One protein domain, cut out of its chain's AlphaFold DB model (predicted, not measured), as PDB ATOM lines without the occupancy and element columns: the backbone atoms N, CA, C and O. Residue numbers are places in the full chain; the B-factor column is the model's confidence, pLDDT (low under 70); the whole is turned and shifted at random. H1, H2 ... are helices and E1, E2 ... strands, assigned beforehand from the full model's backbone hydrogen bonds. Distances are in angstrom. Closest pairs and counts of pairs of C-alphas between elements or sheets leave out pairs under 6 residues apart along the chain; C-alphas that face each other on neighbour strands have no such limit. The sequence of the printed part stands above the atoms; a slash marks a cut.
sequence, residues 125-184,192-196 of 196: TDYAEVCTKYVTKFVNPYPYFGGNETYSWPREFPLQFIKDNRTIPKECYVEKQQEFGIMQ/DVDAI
ATOM      1  N   THR A 125      35.172 -26.036 -45.199       77.44
ATOM      2  CA  THR A 125      35.010 -24.728 -44.551       77.44
ATOM      3  C   THR A 125      35.393 -24.816 -43.083       77.44
ATOM      4  O   THR A 125      35.377 -25.896 -42.484       77.44
ATOM      5  N   ASP A 126      35.733 -23.667 -42.509       78.56
ATOM      6  CA  ASP A 126      35.857 -23.521 -41.068       78.56
ATOM      7  C   ASP A 126      34.490 -23.755 -40.420       78.56
ATOM      8  O   ASP A 126      33.444 -23.415 -40.986       78.56
ATOM      9  N   TYR A 127      34.504 -24.358 -39.237       79.31
ATOM     10  CA  TYR A 127      33.314 -24.616 -38.444       79.31
ATOM     11  C   TYR A 127      33.584 -24.295 -36.977       79.31
ATOM     12  O   TYR A 127      34.724 -24.341 -36.514       79.31
ATOM     13  N   ALA A 128      32.523 -23.978 -36.242       78.00
ATOM     14  CA  ALA A 128      32.570 -23.834 -34.796       78.00
ATOM     15  C   ALA A 128      31.840 -25.009 -34.141       78.00
ATOM     16  O   ALA A 128      30.745 -25.389 -34.559       78.00
ATOM     17  N   GLU A 129      32.433 -25.582 -33.094       78.38
ATOM     18  CA  GLU A 129      31.753 -26.569 -32.260       78.38
ATOM     19  C   GLU A 129      30.925 -25.881 -31.177       78.38
ATOM     20  O   GLU A 129      31.347 -24.911 -30.538       78.38
ATOM     21  N   VAL A 130      29.740 -26.431 -30.919       76.81
ATOM     22  CA  VAL A 130      28.905 -26.007 -29.797       76.81
ATOM     23  C   VAL A 130      29.384 -26.697 -28.517       76.81
ATOM     24  O   VAL A 130      29.415 -27.924 -28.428       76.81
ATOM     25  N   CYS A 131      29.702 -25.907 -27.489       74.81
ATOM     26  CA  CYS A 131      30.147 -26.355 -26.170       74.81
ATOM     27  C   CYS A 131      29.171 -27.337 -25.495       74.81
ATOM     28  O   CYS A 131      28.277 -26.909 -24.761       74.81
ATOM     29  N   THR A 132      29.403 -28.645 -25.605       63.84
ATOM     30  CA  THR A 132      28.529 -29.698 -25.046       63.84
ATOM     31  C   THR A 132      28.275 -29.591 -23.538       63.84
ATOM     32  O   THR A 132      27.199 -29.965 -23.079       63.84
ATOM     33  N   LYS A 133      29.196 -29.006 -22.752       61.50
ATOM     34  CA  LYS A 133      29.018 -28.847 -21.291       61.50
ATOM     35  C   LYS A 133      27.873 -27.908 -20.884       61.50
ATOM     36  O   LYS A 133      27.496 -27.885 -19.716       61.50
ATOM     37  N   TYR A 134      27.357 -27.117 -21.824       56.47
ATOM     38  CA  TYR A 134      26.223 -26.215 -21.618       56.47
ATOM     39  C   TYR A 134      24.992 -26.608 -22.441       56.47
ATOM     40  O   TYR A 134      23.969 -25.938 -22.342       56.47
ATOM     41  N   VAL A 135      25.080 -27.680 -23.235       56.59
ATOM     42  CA  VAL A 135      24.017 -28.090 -24.152       56.59
ATOM     43  C   VAL A 135      22.930 -28.809 -23.361       56.59
ATOM     44  O   VAL A 135      23.141 -29.879 -22.789       56.59
ATOM     45  N   THR A 136      21.746 -28.201 -23.306       65.19
ATOM     46  CA  THR A 136      20.520 -28.929 -22.952       65.19
ATOM     47  C   THR A 136      20.172 -29.924 -24.069       65.19
ATOM     48  O   THR A 136      20.835 -29.965 -25.098       65.19
ATOM     49  N   LYS A 137      19.090 -30.703 -23.950       75.69
ATOM     50  CA  LYS A 137      18.600 -31.504 -25.092       75.69
ATOM     51  C   LYS A 137      18.222 -30.658 -26.326       75.69
ATOM     52  O   LYS A 137      18.016 -31.228 -27.389       75.69
ATOM     53  N   PHE A 138      18.119 -29.334 -26.183       83.19
ATOM     54  CA  PHE A 138      17.676 -28.406 -27.217       83.19
ATOM     55  C   PHE A 138      18.715 -27.306 -27.450       83.19
ATOM     56  O   PHE A 138      19.306 -26.774 -26.506       83.19
ATOM     57  N   VAL A 139      18.918 -26.952 -28.716       83.81
ATOM     58  CA  VAL A 139      19.854 -25.909 -29.147       83.81
ATOM     59  C   VAL A 139      19.157 -25.025 -30.176       83.81
ATOM     60  O   VAL A 139      18.580 -25.542 -31.130       83.81
ATOM     61  N   ASN A 140      19.208 -23.707 -29.983       83.94
ATOM     62  CA  ASN A 140      18.755 -22.721 -30.958       83.94
ATOM     63  C   ASN A 140      19.966 -22.130 -31.710       83.94
ATOM     64  O   ASN A 140      20.630 -21.250 -31.165       83.94
ATOM     65  N   PRO A 141      20.271 -22.568 -32.943       82.44
ATOM     66  CA  PRO A 141      21.440 -22.090 -33.677       82.44
ATOM     67  C   PRO A 141      21.228 -20.726 -34.359       82.44
ATOM     68  O   PRO A 141      22.207 -20.107 -34.766       82.44
ATOM     69  N   TYR A 142      19.988 -20.231 -34.476       81.50
ATOM     70  CA  TYR A 142      19.652 -19.024 -35.250       81.50
ATOM     71  C   TYR A 142      20.385 -17.736 -34.849       81.50
ATOM     72  O   TYR A 142      20.747 -16.988 -35.759       81.50
ATOM     73  N   PRO A 143      20.697 -17.474 -33.561       79.94
ATOM     74  CA  PRO A 143      21.478 -16.295 -33.176       79.94
ATOM     75  C   PRO A 143      22.842 -16.172 -33.877       79.94
ATOM     76  O   PRO A 143      23.358 -15.065 -34.003       79.94
ATOM     77  N   TYR A 144      23.418 -17.275 -34.369       78.62
ATOM     78  CA  TYR A 144      24.700 -17.275 -35.085       78.62
ATOM     79  C   TYR A 144      24.589 -16.929 -36.576       78.62
ATOM     80  O   TYR A 144      25.598 -16.662 -37.221       78.62
ATOM     81  N   PHE A 145      23.380 -16.884 -37.140       75.94
ATOM     82  CA  PHE A 145      23.172 -16.595 -38.563       75.94
ATOM     83  C   PHE A 145      23.026 -15.096 -38.873       75.94
ATOM     84  O   PHE A 145      22.665 -14.729 -39.991       75.94
ATOM     85  N   GLY A 146      23.322 -14.216 -37.909       68.19
ATOM     86  CA  GLY A 146      23.383 -12.767 -38.136       68.19
ATOM     87  C   GLY A 146      22.027 -12.096 -38.366       68.19
ATOM     88  O   GLY A 146      21.981 -10.977 -38.875       68.19
ATOM     89  N   GLY A 147      20.925 -12.759 -38.006       64.38
ATOM     90  CA  GLY A 147      19.617 -12.118 -37.950       64.38
ATOM     91  C   GLY A 147      19.606 -11.043 -36.862       64.38
ATOM     92  O   GLY A 147      19.975 -11.309 -35.721       64.38
ATOM     93  N   ASN A 148      19.157  -9.830 -37.199       55.97
ATOM     94  CA  ASN A 148      18.904  -8.782 -36.199       55.97
ATOM     95  C   ASN A 148      17.733  -9.149 -35.267       55.97
ATOM     96  O   ASN A 148      17.553  -8.530 -34.219       55.97
ATOM     97  N   GLU A 149      16.924 -10.134 -35.661       59.50
ATOM     98  CA  GLU A 149      15.783 -10.628 -34.904       59.50
ATOM     99  C   GLU A 149      16.250 -11.612 -33.824       59.50
ATOM    100  O   GLU A 149      16.728 -12.710 -34.094       59.50
ATOM    101  N   THR A 150      16.097 -11.215 -32.564       58.19
ATOM    102  CA  THR A 150      16.489 -11.996 -31.378       58.19
ATOM    103  C   THR A 150      15.519 -13.133 -31.018       58.19
ATOM    104  O   THR A 150      15.621 -13.690 -29.925       58.19
ATOM    105  N   TYR A 151      14.569 -13.469 -31.898       71.50
ATOM    106  CA  TYR A 151      13.408 -14.314 -31.582       71.50
ATOM    107  C   TYR A 151      13.054 -15.305 -32.705       71.50
ATOM    108  O   TYR A 151      11.891 -15.461 -33.066       71.50
ATOM    109  N   SER A 152      14.057 -15.974 -33.274       80.56
ATOM    110  CA  SER A 152      13.839 -17.075 -34.223       80.56
ATOM    111  C   SER A 152      14.272 -18.395 -33.599       80.56
ATOM    112  O   SER A 152      15.343 -18.469 -32.986       80.56
ATOM    113  N   TRP A 153      13.465 -19.442 -33.766       84.75
ATOM    114  CA  TRP A 153      13.774 -20.790 -33.291       84.75
ATOM    115  C   TRP A 153      13.569 -21.827 -34.398       84.75
ATOM    116  O   TRP A 153      12.823 -21.587 -35.352       84.75
ATOM    117  N   PRO A 154      14.221 -23.003 -34.290       82.50
ATOM    118  CA  PRO A 154      13.894 -24.129 -35.152       82.50
ATOM    119  C   PRO A 154      12.412 -24.444 -35.075       82.50
ATOM    120  O   PRO A 154      11.803 -24.328 -34.011       82.50
ATOM    121  N   ARG A 155      11.847 -24.884 -36.195       82.62
ATOM    122  CA  ARG A 155      10.486 -25.387 -36.181       82.62
ATOM    123  C   ARG A 155      10.362 -26.527 -35.171       82.62
ATOM    124  O   ARG A 155      11.271 -27.352 -35.064       82.62
ATOM    125  N   GLU A 156       9.264 -26.545 -34.420       85.12
ATOM    126  CA  GLU A 156       9.012 -27.507 -33.328       85.12
ATOM    127  C   GLU A 156       9.926 -27.349 -32.097       85.12
ATOM    128  O   GLU A 156       9.981 -28.228 -31.228       85.12
ATOM    129  N   PHE A 157      10.632 -26.223 -31.965       87.19
ATOM    130  CA  PHE A 157      11.395 -25.944 -30.754       87.19
ATOM    131  C   PHE A 157      10.453 -25.802 -29.543       87.19
ATOM    132  O   PHE A 157       9.475 -25.051 -29.609       87.19
ATOM    133  N   PRO A 158      10.702 -26.480 -28.404       88.50
ATOM    134  CA  PRO A 158       9.724 -26.480 -27.325       88.50
ATOM    135  C   PRO A 158       9.578 -25.100 -26.675       88.50
ATOM    136  O   PRO A 158      10.538 -24.541 -26.135       88.50
ATOM    137  N   LEU A 159       8.343 -24.587 -26.668       88.12
ATOM    138  CA  LEU A 159       7.995 -23.237 -26.210       88.12
ATOM    139  C   LEU A 159       8.481 -22.922 -24.791       88.12
ATOM    140  O   LEU A 159       8.875 -21.797 -24.500       88.12
ATOM    141  N   GLN A 160       8.509 -23.910 -23.899       89.44
ATOM    142  CA  GLN A 160       8.976 -23.728 -22.526       89.44
ATOM    143  C   GLN A 160      10.471 -23.382 -22.417       89.44
ATOM    144  O   GLN A 160      10.904 -22.915 -21.364       89.44
ATOM    145  N   PHE A 161      11.262 -23.602 -23.474       87.88
ATOM    146  CA  PHE A 161      12.706 -23.364 -23.473       87.88
ATOM    147  C   PHE A 161      13.135 -22.131 -24.279       87.88
ATOM    148  O   PHE A 161      14.320 -21.812 -24.294       87.88
ATOM    149  N   ILE A 162      12.215 -21.386 -24.903       85.94
ATOM    150  CA  ILE A 162      12.574 -20.245 -25.772       85.94
ATOM    151  C   ILE A 162      13.266 -19.095 -25.018       85.94
ATOM    152  O   ILE A 162      14.025 -18.337 -25.611       85.94
ATOM    153  N   LYS A 163      13.032 -18.981 -23.702       85.88
ATOM    154  CA  LYS A 163      13.689 -18.010 -22.804       85.88
ATOM    155  C   LYS A 163      14.842 -18.618 -21.997       85.88
ATOM    156  O   LYS A 163      15.398 -17.957 -21.122       85.88
ATOM    157  N   ASP A 164      15.170 -19.888 -22.227       86.00
ATOM    158  CA  ASP A 164      16.236 -20.574 -21.507       86.00
ATOM    159  C   ASP A 164      17.584 -20.296 -22.176       86.00
ATOM    160  O   ASP A 164      17.907 -20.864 -23.220       86.00
ATOM    161  N   ASN A 165      18.409 -19.467 -21.536       83.00
ATOM    162  CA  ASN A 165      19.745 -19.110 -22.025       83.00
ATOM    163  C   ASN A 165      20.682 -20.315 -22.219       83.00
ATOM    164  O   ASN A 165      21.700 -20.187 -22.893       83.00
ATOM    165  N   ARG A 166      20.373 -21.483 -21.642       83.00
ATOM    166  CA  ARG A 166      21.142 -22.720 -21.857       83.00
ATOM    167  C   ARG A 166      20.880 -23.351 -23.228       83.00
ATOM    168  O   ARG A 166      21.618 -24.238 -23.637       83.00
ATOM    169  N   THR A 167      19.831 -22.926 -23.927       83.81
ATOM    170  CA  THR A 167      19.549 -23.371 -25.297       83.81
ATOM    171  C   THR A 167      20.283 -22.561 -26.352       83.81
ATOM    172  O   THR A 167      20.358 -22.985 -27.503       83.81
ATOM    173  N   ILE A 168      20.854 -21.419 -25.968       81.75
ATOM    174  CA  ILE A 168      21.707 -20.629 -26.844       81.75
ATOM    175  C   ILE A 168      23.069 -21.337 -26.895       81.75
ATOM    176  O   ILE A 168      23.707 -21.495 -25.845       81.75
ATOM    177  N   PRO A 169      23.519 -21.797 -28.078       78.06
ATOM    178  CA  PRO A 169      24.807 -22.448 -28.207       78.06
ATOM    179  C   PRO A 169      25.901 -21.491 -27.734       78.06
ATOM    180  O   PRO A 169      25.786 -20.281 -27.910       78.06
ATOM    181  N   LYS A 170      26.969 -22.020 -27.139       78.75
ATOM    182  CA  LYS A 170      28.223 -21.285 -26.938       78.75
ATOM    183  C   LYS A 170      29.274 -21.921 -27.825       78.75
ATOM    184  O   LYS A 170      29.357 -23.147 -27.849       78.75
ATOM    185  N   GLU A 171      30.066 -21.114 -28.510       78.94
ATOM    186  CA  GLU A 171      31.179 -21.610 -29.314       78.94
ATOM    187  C   GLU A 171      32.327 -22.056 -28.400       78.94
ATOM    188  O   GLU A 171      32.807 -21.303 -27.548       78.94
ATOM    189  N   CYS A 172      32.755 -23.305 -28.560       75.81
ATOM    190  CA  CYS A 172      33.968 -23.848 -27.964       75.81
ATOM    191  C   CYS A 172      34.917 -24.126 -29.120       75.81
ATOM    192  O   CYS A 172      34.813 -25.144 -29.788       75.81
ATOM    193  N   TYR A 173      35.782 -23.160 -29.388       70.12
ATOM    194  CA  TYR A 173      36.717 -23.123 -30.507       70.12
ATOM    195  C   TYR A 173      37.353 -24.475 -30.873       70.12
ATOM    196  O   TYR A 173      38.018 -25.084 -30.032       70.12
ATOM    197  N   VAL A 174      37.249 -24.863 -32.148       60.31
ATOM    198  CA  VAL A 174      38.203 -25.746 -32.834       60.31
ATOM    199  C   VAL A 174      38.266 -25.304 -34.298       60.31
ATOM    200  O   VAL A 174      37.433 -25.692 -35.106       60.31
ATOM    201  N   GLU A 175      39.261 -24.492 -34.655       62.12
ATOM    202  CA  GLU A 175      39.587 -24.237 -36.060       62.12
ATOM    203  C   GLU A 175      40.189 -25.498 -36.676       62.12
ATOM    204  O   GLU A 175      41.368 -25.818 -36.491       62.12
ATOM    205  N   LYS A 176      39.363 -26.229 -37.416       69.62
ATOM    206  CA  LYS A 176      39.819 -27.184 -38.416       69.62
ATOM    207  C   LYS A 176      38.974 -27.002 -39.659       69.62
ATOM    208  O   LYS A 176      37.757 -26.885 -39.581       69.62
ATOM    209  N   GLN A 177      39.625 -27.049 -40.809       78.31
ATOM    210  CA  GLN A 177      38.914 -27.246 -42.056       78.31
ATOM    211  C   GLN A 177      38.272 -28.631 -42.033       78.31
ATOM    212  O   GLN A 177      38.964 -29.639 -41.868       78.31
ATOM    213  N   GLN A 178      36.953 -28.678 -42.199       82.00
ATOM    214  CA  GLN A 178      36.216 -29.928 -42.309       82.00
ATOM    215  C   GLN A 178      35.407 -29.954 -43.596       82.00
ATOM    216  O   GLN A 178      34.850 -28.945 -44.020       82.00
ATOM    217  N   GLU A 179      35.370 -31.128 -44.222       84.50
ATOM    218  CA  GLU A 179      34.529 -31.377 -45.380       84.50
ATOM    219  C   GLU A 179      33.089 -31.690 -44.946       84.50
ATOM    220  O   GLU A 179      32.850 -32.590 -44.135       84.50
ATOM    221  N   PHE A 180      32.125 -30.966 -45.512       83.12
ATOM    222  CA  PHE A 180      30.697 -31.185 -45.305       83.12
ATOM    223  C   PHE A 180      30.036 -31.630 -46.609       83.12
ATOM    224  O   PHE A 180      30.147 -30.969 -47.639       83.12
ATOM    225  N   GLY A 181      29.306 -32.748 -46.553       85.81
ATOM    226  CA  GLY A 181      28.549 -33.268 -47.700       85.81
ATOM    227  C   GLY A 181      27.164 -32.640 -47.875       85.81
ATOM    228  O   GLY A 181      26.574 -32.748 -48.946       85.81
ATOM    229  N   ILE A 182      26.634 -32.002 -46.829       85.62
ATOM    230  CA  ILE A 182      25.339 -31.319 -46.832       85.62
ATOM    231  C   ILE A 182      25.515 -30.005 -46.085       85.62
ATOM    232  O   ILE A 182      26.005 -29.989 -44.956       85.62
ATOM    233  N   MET A 183      25.094 -28.915 -46.716       83.31
ATOM    234  CA  MET A 183      25.054 -27.589 -46.115       83.31
ATOM    235  C   MET A 183      23.644 -27.040 -46.263       83.31
ATOM    236  O   MET A 183      23.063 -27.088 -47.347       83.31
ATOM    237  N   GLN A 184      23.105 -26.511 -45.171       80.75
ATOM    238  CA  GLN A 184      21.825 -25.823 -45.161       80.75
ATOM    239  C   GLN A 184      22.076 -24.337 -44.927       80.75
ATOM    240  O   GLN A 184      22.829 -23.960 -44.031       80.75
ATOM    241  N   ASP A 192      11.542 -21.048 -43.271       64.75
ATOM    242  CA  ASP A 192      10.719 -22.009 -42.512       64.75
ATOM    243  C   ASP A 192      11.232 -22.079 -41.063       64.75
ATOM    244  O   ASP A 192      11.909 -23.022 -40.646       64.75
ATOM    245  N   VAL A 193      10.995 -20.995 -40.323       67.31
ATOM    246  CA  VAL A 193      11.345 -20.833 -38.907       67.31
ATOM    247  C   VAL A 193      10.109 -20.442 -38.124       67.31
ATOM    248  O   VAL A 193       9.287 -19.656 -38.595       67.31
ATOM    249  N   ASP A 194       9.997 -20.963 -36.907       62.16
ATOM    250  CA  ASP A 194       8.976 -20.491 -35.985       62.16
ATOM    251  C   ASP A 194       9.465 -19.162 -35.381       62.16
ATOM    252  O   ASP A 194      10.533 -19.086 -34.761       62.16
ATOM    253  N   ALA A 195       8.672 -18.111 -35.580       59.47
ATOM    254  CA  ALA A 195       8.794 -16.831 -34.891       59.47
ATOM    255  C   ALA A 195       7.583 -16.666 -33.961       59.47
ATOM    256  O   ALA A 195       6.458 -17.001 -34.342       59.47
ATOM    257  N   ILE A 196       7.818 -16.188 -32.736       60.19
ATOM    258  CA  ILE A 196       6.792 -15.975 -31.697       60.19
ATOM    259  C   ILE A 196       6.744 -14.499 -31.338       60.19
ATOM    260  O   ILE A 196       7.836 -13.929 -31.117       60.19
TER     261      ILE A 196
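Overview. This is residues 125 to 184 and 192 to 196 of the 196 residues of an uncharacterized protein of Mytilus coruscus (UniProt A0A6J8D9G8). This model has little regular structure: it is mostly loops, with one short helix, H1, and, at one end, a short strand, E1. Residues 125 to 130 and 171 to 178 run side by side, paired at two places; at the opposite end residues 152 to 153 pair with 194 to 195. The printed part has 65 residues, mixed in class, with 7 in named elements, H1 then E1. It is only just compact, close to loose, with a radius of gyration of the C-alphas of 12.9 A and spans of 35 by 27 by 21 A.

Arrangement. Start at H1, residues 142 to 145, too short for any O i to N i+4 pair; its one O i to N i+3 pair is within range. E1, residues 177 to 179, is apart from H1 and pairs with no named strand. Look beside it for residues 125 to 126, antiparallel to 177 to 178; residues 129 to 130 are antiparallel to 171 to 172.

Along the chain. Find C-alpha 142 at (19.652, -19.024, -35.250); H1 runs 5.4 A to C-alpha 145. E1 runs 6.9 A, ending at C-alpha 179, (34.529, -31.377, -45.380).

Size, cuts and confidence. The C-alphas of Gln 160 and Gln 177, the two farthest apart, are 35.9 A apart. The link from H1 to E1 is long, 31 residues. Residues 185 to 191 are not printed; C-alphas 184 and 192 are 12.0 A apart. Confidence is under 70 at residues 132 to 136, 146 to 150, 174 to 176 and 192 to 196.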